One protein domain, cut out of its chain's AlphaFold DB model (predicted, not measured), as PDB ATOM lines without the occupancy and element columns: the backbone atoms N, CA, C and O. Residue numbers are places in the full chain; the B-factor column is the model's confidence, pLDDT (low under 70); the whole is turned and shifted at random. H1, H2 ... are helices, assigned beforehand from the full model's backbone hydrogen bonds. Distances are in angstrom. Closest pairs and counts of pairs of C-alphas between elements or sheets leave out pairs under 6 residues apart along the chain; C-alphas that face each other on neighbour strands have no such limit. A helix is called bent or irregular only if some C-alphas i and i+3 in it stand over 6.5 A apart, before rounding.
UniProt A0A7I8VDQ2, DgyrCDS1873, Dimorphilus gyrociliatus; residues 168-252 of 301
ATOM      1  N   SER A 168     136.883 133.883 156.836       88.81
ATOM      2  CA  SER A 168     136.885 132.934 155.709       88.81
ATOM      3  C   SER A 168     136.759 131.468 156.127       88.81
ATOM      4  O   SER A 168     136.148 130.684 155.404       88.81
ATOM      5  N   GLN A 169     137.289 131.098 157.296       94.88
ATOM      6  CA  GLN A 169     137.252 129.726 157.812       94.88
ATOM      7  C   GLN A 169     135.818 129.302 158.162       94.88
ATOM      8  O   GLN A 169     135.326 128.285 157.677       94.88
ATOM      9  N   VAL A 170     135.119 130.122 158.950       92.56
ATOM     10  CA  VAL A 170     133.729 129.872 159.355       92.56
ATOM     11  C   VAL A 170     132.782 130.057 158.167       92.56
ATOM     12  O   VAL A 170     131.916 129.216 157.927       92.56
ATOM     13  N   GLY A 171     132.987 131.112 157.372       91.94
ATOM     14  CA  GLY A 171     132.199 131.367 156.168       91.94
ATOM     15  C   GLY A 171     132.291 130.234 155.145       91.94
ATOM     16  O   GLY A 171     131.267 129.838 154.594       91.94
ATOM     17  N   GLY A 172     133.484 129.673 154.925       93.00
ATOM     18  CA  GLY A 172     133.706 128.541 154.022       93.00
ATOM     19  C   GLY A 172     132.933 127.290 154.438       93.00
ATOM     20  O   GLY A 172     132.192 126.736 153.626       93.00
ATOM     21  N   THR A 173     133.033 126.888 155.707       95.25
ATOM     22  CA  THR A 173     132.329 125.706 156.233       95.25
ATOM     23  C   THR A 173     130.812 125.870 156.161       95.25
ATOM     24  O   THR A 173     130.123 124.997 155.635       95.25
ATOM     25  N   ILE A 174     130.281 127.012 156.616       94.19
ATOM     26  CA  ILE A 174     128.838 127.294 156.552       94.19
ATOM     27  C   ILE A 174     128.363 127.339 155.094       94.19
ATOM     28  O   ILE A 174     127.314 126.784 154.773       94.19
ATOM     29  N   GLY A 175     129.144 127.951 154.200       93.62
ATOM     30  CA  GLY A 175     128.844 128.021 152.771       93.62
ATOM     31  C   GLY A 175     128.757 126.646 152.111       93.62
ATOM     32  O   GLY A 175     127.802 126.383 151.383       93.62
ATOM     33  N   MET A 176     129.698 125.745 152.408       94.44
ATOM     34  CA  MET A 176     129.682 124.371 151.889       94.44
ATOM     35  C   MET A 176     128.488 123.572 152.420       94.44
ATOM     36  O   MET A 176     127.801 122.907 151.643       94.44
ATOM     37  N   CYS A 177     128.181 123.686 153.716       94.94
ATOM     38  CA  CYS A 177     126.990 123.065 154.297       94.94
ATOM     39  C   CYS A 177     125.701 123.596 153.651       94.94
ATOM     40  O   CYS A 177     124.820 122.812 153.302       94.94
ATOM     41  N   PHE A 178     125.598 124.910 153.430       92.62
ATOM     42  CA  PHE A 178     124.431 125.529 152.799       92.62
ATOM     43  C   PHE A 178     124.283 125.137 151.320       92.62
ATOM     44  O   PHE A 178     123.167 124.926 150.844       92.62
ATOM     45  N   TYR A 179     125.390 124.985 150.588       95.19
ATOM     46  CA  TYR A 179     125.380 124.481 149.213       95.19
ATOM     47  C   TYR A 179     124.837 123.046 149.134       95.19
ATOM     48  O   TYR A 179     123.932 122.765 148.341       95.19
ATOM     49  N   LEU A 180     125.332 122.147 149.991       96.69
ATOM     50  CA  LEU A 180     124.858 120.762 150.045       96.69
ATOM     51  C   LEU A 180     123.390 120.686 150.477       96.69
ATOM     52  O   LEU A 180     122.609 119.976 149.846       96.69
ATOM     53  N   ALA A 181     122.990 121.465 151.485       94.50
ATOM     54  CA  ALA A 181     121.604 121.522 151.944       94.50
ATOM     55  C   ALA A 181     120.641 121.919 150.813       94.50
ATOM     56  O   ALA A 181     119.646 121.231 150.591       94.50
ATOM     57  N   ASN A 182     120.963 122.967 150.045       92.88
ATOM     58  CA  ASN A 182     120.142 123.369 148.898       92.88
ATOM     59  C   ASN A 182     120.148 122.323 147.776       92.88
ATOM     60  O   ASN A 182     119.118 122.101 147.147       92.88
ATOM     61  N   THR A 183     121.270 121.636 147.547       95.12
ATOM     62  CA  THR A 183     121.352 120.553 146.553       95.12
ATOM     63  C   THR A 183     120.413 119.399 146.913       95.12
ATOM     64  O   THR A 183     119.660 118.915 146.067       95.12
ATOM     65  N   PHE A 184     120.395 118.976 148.178       93.75
ATOM     66  CA  PHE A 184     119.452 117.957 148.643       93.75
ATOM     67  C   PHE A 184     118.006 118.463 148.638       93.75
ATOM     68  O   PHE A 184     117.115 117.720 148.234       93.75
ATOM     69  N   ALA A 185     117.763 119.726 149.000       91.44
ATOM     70  CA  ALA A 185     116.427 120.321 148.950       91.44
ATOM     71  C   ALA A 185     115.842 120.322 147.526       91.44
ATOM     72  O   ALA A 185     114.694 119.923 147.344       91.44
ATOM     73  N   ILE A 186     116.637 120.683 146.510       91.75
ATOM     74  CA  ILE A 186     116.217 120.626 145.099       91.75
ATOM     75  C   ILE A 186     115.817 119.198 144.713       91.75
ATOM     76  O   ILE A 186     114.754 119.002 144.128       91.75
ATOM     77  N   ASN A 187     116.617 118.195 145.088       92.19
ATOM     78  CA  ASN A 187     116.282 116.793 144.826       92.19
ATOM     79  C   ASN A 187     114.961 116.382 145.496       92.19
ATOM     80  O   ASN A 187     114.130 115.737 144.862       92.19
ATOM     81  N   LEU A 188     114.730 116.792 146.747       90.25
ATOM     82  CA  LEU A 188     113.476 116.518 147.456       90.25
ATOM     83  C   LEU A 188     112.269 117.182 146.782       90.25
ATOM     84  O   LEU A 188     111.210 116.562 146.688       90.25
ATOM     85  N   TYR A 189     112.416 118.412 146.284       91.12
ATOM     86  CA  TYR A 189     111.350 119.094 145.548       91.12
ATOM     87  C   TYR A 189     111.045 118.426 144.206       91.12
ATOM     88  O   TYR A 189     109.874 118.280 143.863       91.12
ATOM     89  N   VAL A 190     112.067 117.974 143.472       91.94
ATOM     90  CA  VAL A 190     111.874 117.236 142.215       91.94
ATOM     91  C   VAL A 190     111.168 115.905 142.469       91.94
ATOM     92  O   VAL A 190     110.184 115.608 141.796       91.94
ATOM     93  N   LEU A 191     111.605 115.134 143.469       89.75
ATOM     94  CA  LEU A 191     110.975 113.858 143.823       89.75
ATOM     95  C   LEU A 191     109.514 114.036 144.254       89.75
ATOM     96  O   LEU A 191     108.652 113.314 143.764       89.75
ATOM     97  N   GLY A 192     109.220 115.037 145.090       89.19
ATOM     98  CA  GLY A 192     107.838 115.356 145.463       89.19
ATOM     99  C   GLY A 192     106.986 115.791 144.265       89.19
ATOM    100  O   GLY A 192     105.819 115.423 144.167       89.19
ATOM    101  N   GLY A 193     107.566 116.528 143.311       88.94
ATOM    102  CA  GLY A 193     106.887 116.898 142.067       88.94
ATOM    103  C   GLY A 193     106.552 115.693 141.184       88.94
ATOM    104  O   GLY A 193     105.464 115.633 140.618       88.94
ATOM    105  N   ILE A 194     107.455 114.717 141.100       90.31
ATOM    106  CA  ILE A 194     107.260 113.468 140.345       90.31
ATOM    107  C   ILE A 194     106.188 112.600 140.990       90.31
ATOM    108  O   ILE A 194     105.340 112.061 140.284       90.31
ATOM    109  N   GLU A 195     106.191 112.497 142.318       87.06
ATOM    110  CA  GLU A 195     105.153 111.789 143.065       87.06
ATOM    111  C   GLU A 195     103.768 112.375 142.765       87.06
ATOM    112  O   GLU A 195     102.853 111.634 142.418       87.06
ATOM    113  N   ILE A 196     103.621 113.704 142.781       88.19
ATOM    114  CA  ILE A 196     102.355 114.349 142.399       88.19
ATOM    115  C   ILE A 196     102.017 114.077 140.927       88.19
ATOM    116  O   ILE A 196     100.870 113.763 140.603       88.19
ATOM    117  N   LEU A 197     102.997 114.209 140.033       88.31
ATOM    118  CA  LEU A 197     102.801 114.053 138.595       88.31
ATOM    119  C   LEU A 197     102.264 112.659 138.252       88.31
ATOM    120  O   LEU A 197     101.267 112.556 137.543       88.31
ATOM    121  N   LEU A 198     102.902 111.602 138.758       86.69
ATOM    122  CA  LEU A 198     102.542 110.229 138.413       86.69
ATOM    123  C   LEU A 198     101.382 109.689 139.257       86.69
ATOM    124  O   LEU A 198     100.602 108.898 138.745       86.69
ATOM    125  N   THR A 199     101.218 110.109 140.513       83.38
ATOM    126  CA  THR A 199     100.133 109.589 141.367       83.38
ATOM    127  C   THR A 199      98.819 110.337 141.156       83.38
ATOM    128  O   THR A 199      97.753 109.723 141.172       83.38
ATOM    129  N   HIS A 200      98.864 111.659 140.963       84.69
ATOM    130  CA  HIS A 200      97.657 112.494 140.961       84.69
ATOM    131  C   HIS A 200      97.311 113.099 139.602       84.69
ATOM    132  O   HIS A 200      96.126 113.241 139.308       84.69
ATOM    133  N   LEU A 201      98.299 113.475 138.782       86.56
ATOM    134  CA  LEU A 201      98.021 114.191 137.531       86.56
ATOM    135  C   LEU A 201      97.887 113.259 136.323       86.56
ATOM    136  O   LEU A 201      96.953 113.404 135.538       86.56
ATOM    137  N   ALA A 202      98.815 112.317 136.158       85.88
ATOM    138  CA  ALA A 202      98.862 111.443 134.994       85.88
ATOM    139  C   ALA A 202      99.395 110.037 135.333       85.88
ATOM    140  O   ALA A 202     100.524 109.696 134.969       85.88
ATOM    141  N   PRO A 203      98.574 109.180 135.968       79.75
ATOM    142  CA  PRO A 203      98.957 107.797 136.272       79.75
ATOM    143  C   PRO A 203      99.200 106.945 135.021       79.75
ATOM    144  O   PRO A 203      99.934 105.964 135.070       79.75
ATOM    145  N   SER A 204      98.653 107.343 133.869       78.25
ATOM    146  CA  SER A 204      98.888 106.683 132.580       78.25
ATOM    147  C   SER A 204     100.289 106.902 132.004       78.25
ATOM    148  O   SER A 204     100.657 106.215 131.055       78.25
ATOM    149  N   LEU A 205     101.071 107.848 132.540       78.88
ATOM    150  CA  LEU A 205     102.440 108.088 132.084       78.88
ATOM    151  C   LEU A 205     103.447 107.087 132.668       78.88
ATOM    152  O   LEU A 205     104.589 107.098 132.230       78.88
ATOM    153  N   ALA A 206     103.079 106.225 133.619       77.19
ATOM    154  CA  ALA A 206     104.017 105.277 134.218       77.19
ATOM    155  C   ALA A 206     104.453 104.188 133.207       77.19
ATOM    156  O   ALA A 206     103.678 103.304 132.846       77.19
ATOM    157  N   ILE A 207     105.704 104.268 132.731       75.31
ATOM    158  CA  ILE A 207     106.256 103.380 131.687       75.31
ATOM    159  C   ILE A 207     106.665 102.008 132.244       75.31
ATOM    160  O   ILE A 207     106.481 101.001 131.564       75.31
ATOM    161  N   PHE A 208     107.215 101.938 133.462       73.69
ATOM    162  CA  PHE A 208     107.741 100.689 134.041       73.69
ATOM    163  C   PHE A 208     106.720  99.950 134.925       73.69
ATOM    164  O   PHE A 208     107.088  99.340 135.927       73.69
ATOM    165  N   GLY A 209     105.440  99.997 134.547       66.81
ATOM    166  CA  GLY A 209     104.335  99.436 135.329       66.81
ATOM    167  C   GLY A 209     103.743 100.431 136.330       66.81
ATOM    168  O   GLY A 209     104.196 101.574 136.434       66.81
ATOM    169  N   ASP A 210     102.698  99.995 137.039       67.06
ATOM    170  CA  ASP A 210     101.968 100.830 137.999       67.06
ATOM    171  C   ASP A 210     102.879 101.229 139.179       67.06
ATOM    172  O   ASP A 210     103.775 100.481 139.589       67.06
ATOM    173  N   MET A 211     102.657 102.413 139.752       66.00
ATOM    174  CA  MET A 211     103.497 102.990 140.815       66.00
ATOM    175  C   MET A 211     103.507 102.145 142.097       66.00
ATOM    176  O   MET A 211     104.374 102.327 142.946       66.00
ATOM    177  N   HIS A 212     102.563 101.214 142.232       65.44
ATOM    178  CA  HIS A 212     102.496 100.263 143.336       65.44
ATOM    179  C   HIS A 212     103.472  99.088 143.218       65.44
ATOM    180  O   HIS A 212     103.818  98.501 144.240       65.44
ATOM    181  N   GLU A 213     103.909  98.741 142.007       68.88
ATOM    182  CA  GLU A 213     104.711  97.538 141.772       68.88
ATOM    183  C   GLU A 213     106.208  97.863 141.702       68.88
ATOM    184  O   GLU A 213     107.013  97.180 142.325       68.88
ATOM    185  N   ASN A 214     106.583  98.950 141.010       73.56
ATOM    186  CA  ASN A 214     107.981  99.378 140.853       73.56
ATOM    187  C   ASN A 214     108.155 100.912 140.960       73.56
ATOM    188  O   ASN A 214     108.577 101.565 139.994       73.56
ATOM    189  N   PRO A 215     107.867 101.528 142.125       78.44
ATOM    190  CA  PRO A 215     107.950 102.984 142.293       78.44
ATOM    191  C   PRO A 215     109.365 103.528 142.064       78.44
ATOM    192  O   PRO A 215     109.550 104.607 141.502       78.44
ATOM    193  N   GLU A 216     110.382 102.771 142.463       84.62
ATOM    194  CA  GLU A 216     111.785 103.182 142.439       84.62
ATOM    195  C   GLU A 216     112.322 103.458 141.032       84.62
ATOM    196  O   GLU A 216     112.987 104.474 140.807       84.62
ATOM    197  N   ASN A 217     112.000 102.598 140.064       87.31
ATOM    198  CA  ASN A 217     112.491 102.737 138.695       87.31
ATOM    199  C   ASN A 217     111.786 103.886 137.972       87.31
ATOM    200  O   ASN A 217     112.448 104.685 137.305       87.31
ATOM    201  N   ASN A 218     110.474 104.036 138.185       87.38
ATOM    202  CA  ASN A 218     109.706 105.170 137.675       87.38
ATOM    203  C   ASN A 218     110.242 106.497 138.244       87.38
ATOM    204  O   ASN A 218     110.568 107.412 137.484       87.38
ATOM    205  N   MET A 219     110.431 106.596 139.564       87.94
ATOM    206  CA  MET A 219     110.937 107.818 140.201       87.94
ATOM    207  C   MET A 219     112.355 108.178 139.748       87.94
ATOM    208  O   MET A 219     112.642 109.350 139.511       87.94
ATOM    209  N   ARG A 220     113.242 107.190 139.583       91.50
ATOM    210  CA  ARG A 220     114.610 107.408 139.086       91.50
ATOM    211  C   ARG A 220     114.628 107.916 137.648       91.50
ATOM    212  O   ARG A 220     115.345 108.873 137.353       91.50
ATOM    213  N   PHE A 221     113.836 107.302 136.769       91.25
ATOM    214  CA  PHE A 221     113.780 107.670 135.357       91.25
ATOM    215  C   PHE A 221     113.259 109.101 135.177       91.25
ATOM    216  O   PHE A 221     113.985 109.957 134.666       91.25
ATOM    217  N   TYR A 222     112.065 109.404 135.698       91.56
ATOM    218  CA  TYR A 222     111.492 110.754 135.629       91.56
ATOM    219  C   TYR A 222     112.310 111.784 136.419       91.56
ATOM    220  O   TYR A 222     112.448 112.923 135.974       91.56
ATOM    221  N   GLY A 223     112.924 111.371 137.532       93.12
ATOM    222  CA  GLY A 223     113.867 112.166 138.324       93.12
ATOM    223  C   GLY A 223     115.018 112.692 137.493       93.12
ATOM    224  O   GLY A 223     115.243 113.901 137.427       93.12
ATOM    225  N   SER A 224     115.712 111.787 136.807       93.44
ATOM    226  CA  SER A 224     116.845 112.147 135.956       93.44
ATOM    227  C   SER A 224     116.438 113.078 134.808       93.44
ATOM    228  O   SER A 224     117.112 114.078 134.569       93.44
ATOM    229  N   ILE A 225     115.296 112.818 134.161       94.25
ATOM    230  CA  ILE A 225     114.789 113.634 133.049       94.25
ATOM    231  C   ILE A 225     114.469 115.059 133.515       94.25
ATOM    232  O   ILE A 225     114.905 116.021 132.881       94.25
ATOM    233  N   ILE A 226     113.741 115.213 134.626       93.94
ATOM    234  CA  ILE A 226     113.360 116.535 135.142       93.94
ATOM    235  C   ILE A 226     114.590 117.315 135.610       93.94
ATOM    236  O   ILE A 226     114.688 118.503 135.315       93.94
ATOM    237  N   ILE A 227     115.558 116.669 136.268       94.56
ATOM    238  CA  ILE A 227     116.807 117.333 136.676       94.56
ATOM    239  C   ILE A 227     117.591 117.829 135.455       94.56
ATOM    240  O   ILE A 227     118.052 118.971 135.456       94.56
ATOM    241  N   ILE A 228     117.708 117.018 134.397       95.19
ATOM    242  CA  ILE A 228     118.375 117.426 133.151       95.19
ATOM    243  C   ILE A 228     117.638 118.609 132.514       95.19
ATOM    244  O   ILE A 228     118.272 119.591 132.127       95.19
ATOM    245  N   LEU A 229     116.305 118.568 132.458       94.25
ATOM    246  CA  LEU A 229     115.499 119.673 131.939       94.25
ATOM    247  C   LEU A 229     115.700 120.952 132.763       94.25
ATOM    248  O   LEU A 229     115.910 122.019 132.190       94.25
ATOM    249  N   MET A 230     115.702 120.861 134.096       92.44
ATOM    250  CA  MET A 230     115.973 122.009 134.967       92.44
ATOM    251  C   MET A 230     117.387 122.563 134.755       92.44
ATOM    252  O   MET A 230     117.555 123.783 134.717       92.44
ATOM    253  N   ALA A 231     118.390 121.705 134.555       92.88
ATOM    254  CA  ALA A 231     119.752 122.133 134.240       92.88
ATOM    255  C   ALA A 231     119.813 122.906 132.911       92.88
ATOM    256  O   ALA A 231     120.455 123.954 132.837       92.88
ATOM    257  N   VAL A 232     119.088 122.445 131.888       93.50
ATOM    258  CA  VAL A 232     118.963 123.136 130.595       93.50
ATOM    259  C   VAL A 232     118.269 124.494 130.755       93.50
ATOM    260  O   VAL A 232     118.771 125.498 130.252       93.50
ATOM    261  N   VAL A 233     117.163 124.565 131.508       92.00
ATOM    262  CA  VAL A 233     116.434 125.822 131.782       92.00
ATOM    263  C   VAL A 233     117.327 126.843 132.489       92.00
ATOM    264  O   VAL A 233     117.357 128.012 132.104       92.00
ATOM    265  N   VAL A 234     118.084 126.413 133.499       91.44
ATOM    266  CA  VAL A 234     119.036 127.284 134.203       91.44
ATOM    267  C   VAL A 234     120.182 127.704 133.275       91.44
ATOM    268  O   VAL A 234     120.592 128.866 133.314       91.44
ATOM    269  N   GLY A 235     120.645 126.805 132.400       89.38
ATOM    270  CA  GLY A 235     121.685 127.066 131.401       89.38
ATOM    271  C   GLY A 235     121.305 128.124 130.360       89.38
ATOM    272  O   GLY A 235     122.147 128.941 129.995       89.38
ATOM    273  N   PHE A 236     120.038 128.180 129.933       89.56
ATOM    274  CA  PHE A 236     119.536 129.224 129.022       89.56
ATOM    275  C   PHE A 236     119.424 130.612 129.670       89.56
ATOM    276  O   PHE A 236     119.359 131.623 128.969       89.56
ATOM    277  N   GLY A 237     119.444 130.680 131.001       86.25
ATOM    278  CA  GLY A 237     119.543 131.922 131.751       86.25
ATOM    279  C   GLY A 237     118.468 132.071 132.822       86.25
ATOM    280  O   GLY A 237     117.269 131.929 132.593       86.25
ATOM    281  N   VAL A 238     118.907 132.492 134.006       83.62
ATOM    282  CA  VAL A 238     118.059 132.656 135.200       83.62
ATOM    283  C   VAL A 238     117.011 133.770 135.092       83.62
ATOM    284  O   VAL A 238     116.097 133.831 135.911       83.62
ATOM    285  N   ARG A 239     117.106 134.645 134.081       84.00
ATOM    286  CA  ARG A 239     116.154 135.754 133.881       84.00
ATOM    287  C   ARG A 239     114.733 135.255 133.629       84.00
ATOM    288  O   ARG A 239     113.787 135.857 134.127       84.00
ATOM    289  N   PHE A 240     114.589 134.148 132.901       82.38
ATOM    290  CA  PHE A 240     113.282 133.541 132.652       82.38
ATOM    291  C   PHE A 240     112.658 133.006 133.948       82.38
ATOM    292  O   PHE A 240     111.501 133.284 134.250       82.38
ATOM    293  N   VAL A 241     113.459 132.323 134.772       84.75
ATOM    294  CA  VAL A 241     113.019 131.771 136.065       84.75
ATOM    295  C   VAL A 241     112.568 132.881 137.019       84.75
ATOM    296  O   VAL A 241     111.546 132.752 137.690       84.75
ATOM    297  N   GLN A 242     113.283 134.008 137.038       82.56
ATOM    298  CA  GLN A 242     112.939 135.165 137.870       82.56
ATOM    299  C   GLN A 242     111.611 135.819 137.472       82.56
ATOM    300  O   GLN A 242     110.916 136.351 138.335       82.56
ATOM    301  N   MET A 243     111.229 135.748 136.194       84.31
ATOM    302  CA  MET A 243     109.928 136.231 135.729       84.31
ATOM    303  C   MET A 243     108.773 135.323 136.186       84.31
ATOM    304  O   MET A 243     107.668 135.810 136.411       84.31
ATOM    305  N   LEU A 244     109.021 134.020 136.361       85.31
ATOM    306  CA  LEU A 244     108.014 133.041 136.791       85.31
ATOM    307  C   LEU A 244     107.846 132.944 138.317       85.31
ATOM    308  O   LEU A 244     106.792 132.523 138.788       85.31
ATOM    309  N   ALA A 245     108.840 133.375 139.095       84.75
ATOM    310  CA  ALA A 245     108.802 133.363 140.561       84.75
ATOM    311  C   ALA A 245     107.547 134.012 141.205       84.75
ATOM    312  O   ALA A 245     106.983 133.421 142.128       84.75
ATOM    313  N   PRO A 246     107.042 135.185 140.764       85.56
ATOM    314  CA  PRO A 246     105.810 135.739 141.336       85.56
ATOM    315  C   PRO A 246     104.567 134.904 140.998       85.56
ATOM    316  O   PRO A 246     103.646 134.826 141.811       85.56
ATOM    317  N   VAL A 247     104.539 134.241 139.835       90.75
ATOM    318  CA  VAL A 247     103.424 133.366 139.434       90.75
ATOM    319  C   VAL A 247     103.342 132.154 140.361       90.75
ATOM    320  O   VAL A 247     102.254 131.803 140.821       90.75
ATOM    321  N   SER A 248     104.486 131.546 140.696       88.44
ATOM    322  CA  SER A 248     104.511 130.414 141.629       88.44
ATOM    323  C   SER A 248     104.078 130.813 143.041       88.44
ATOM    324  O   SER A 248     103.393 130.033 143.697       88.44
ATOM    325  N   LEU A 249     104.397 132.031 143.491       88.44
ATOM    326  CA  LEU A 249     103.932 132.546 144.783       88.44
ATOM    327  C   LEU A 249     102.411 132.723 144.822       88.44
ATOM    328  O   LEU A 249     101.767 132.277 145.772       88.44
ATOM    329  N   ILE A 250     101.817 133.318 143.784       91.00
ATOM    330  CA  ILE A 250     100.356 133.473 143.699       91.00
ATOM    331  C   ILE A 250      99.669 132.102 143.754       91.00
ATOM    332  O   ILE A 250      98.693 131.937 144.482       91.00
ATOM    333  N   CYS A 251     100.208 131.106 143.045       90.88
ATOM    334  CA  CYS A 251      99.694 129.738 143.071       90.88
ATOM    335  C   CYS A 251      99.685 129.144 144.491       90.88
ATOM    336  O   CYS A 251      98.662 128.614 144.925       90.88
ATOM    337  N   VAL A 252     100.782 129.292 145.244       89.94
ATOM    338  CA  VAL A 252     100.872 128.804 146.630       89.94
ATOM    339  C   VAL A 252      99.864 129.510 147.535       89.94
ATOM    340  O   VAL A 252      99.158 128.851 148.295       89.94
TER     341      VAL A 252
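This is residues 168 to 252 of the 301 residues of the protein "DgyrCDS1873" of Dimorphilus gyrociliatus (UniProt A0A7I8VDQ2). Two long helices, H1 and H2, cross as a lopsided X: the crossing lies toward the last residues of H1, and the loop of residues 202 to 214 joins the two helices at one end of the X. Residues 168 to 185 of H1 stick out as a long free arm, and at the far end of H2 the chain turns sharply into a third helix, H3, most of which also stands free. The printed part has 85 residues, with three named helices in the order H1, H2, H3 and no named strand; the class is all helix. The whole is loose, with a radius of gyration of the C-alphas of 16.4 A, and elongated, spanning 51 by 29 by 25 A.

H1 runs from Ser 168, C-alpha at (136.885, 132.934, 155.709), to Leu 201, C-alpha at (98.021, 114.191, 137.531), 46.8 A from first to last C-alpha. It is neither bent nor irregular, but only just: C-alphas 198 and 201 are 6.1 A apart. Residues 202 to 214 hold no named element. H2 spans residues 215 to 236 and is 31.6 A long. H3 spans residues 238 to 252, is 21.0 A long and ends with C-alpha 252 at (100.872, 128.804, 146.630). H3 is only just irregular, with the C-alphas of Met 243 and Pro 246 7.0 A apart, and its line is a rough one.

H1 touches H2 with residues 190 to 195 alone, and H2 touches H1 with residues 219 to 227 alone. Their closest C-alphas are those of Leu 191 and Gly 223, 6.4 A apart. The two run opposite ways at a steep tilt of 60 degrees. H2 and H3 are close but not clearly touching; their closest C-alphas, those of Val 234 and Val 241, are 7.7 A apart. They run opposite ways at a steep tilt of 52 degrees. H1 and H3 are apart. In H1 and H2 every O i to N i+4 pair is within hydrogen-bond range; in H3 it is 9 of 11.

The two C-alphas farthest apart are those of Ser 168 and Ser 204, at 51.7 A. Residues 168 to 185, 234 to 240 and 242 to 252 stand free; without them the body has 49 residues and spans 33 by 18 by 17 A. The printed part has no cut. The link from H1 to H2 is long, with 13 residues, and the link from H2 to H3 is tight, with 1 residue. The mean pLDDT of the printed part is 87.6, and residues 209 to 213 are under 70.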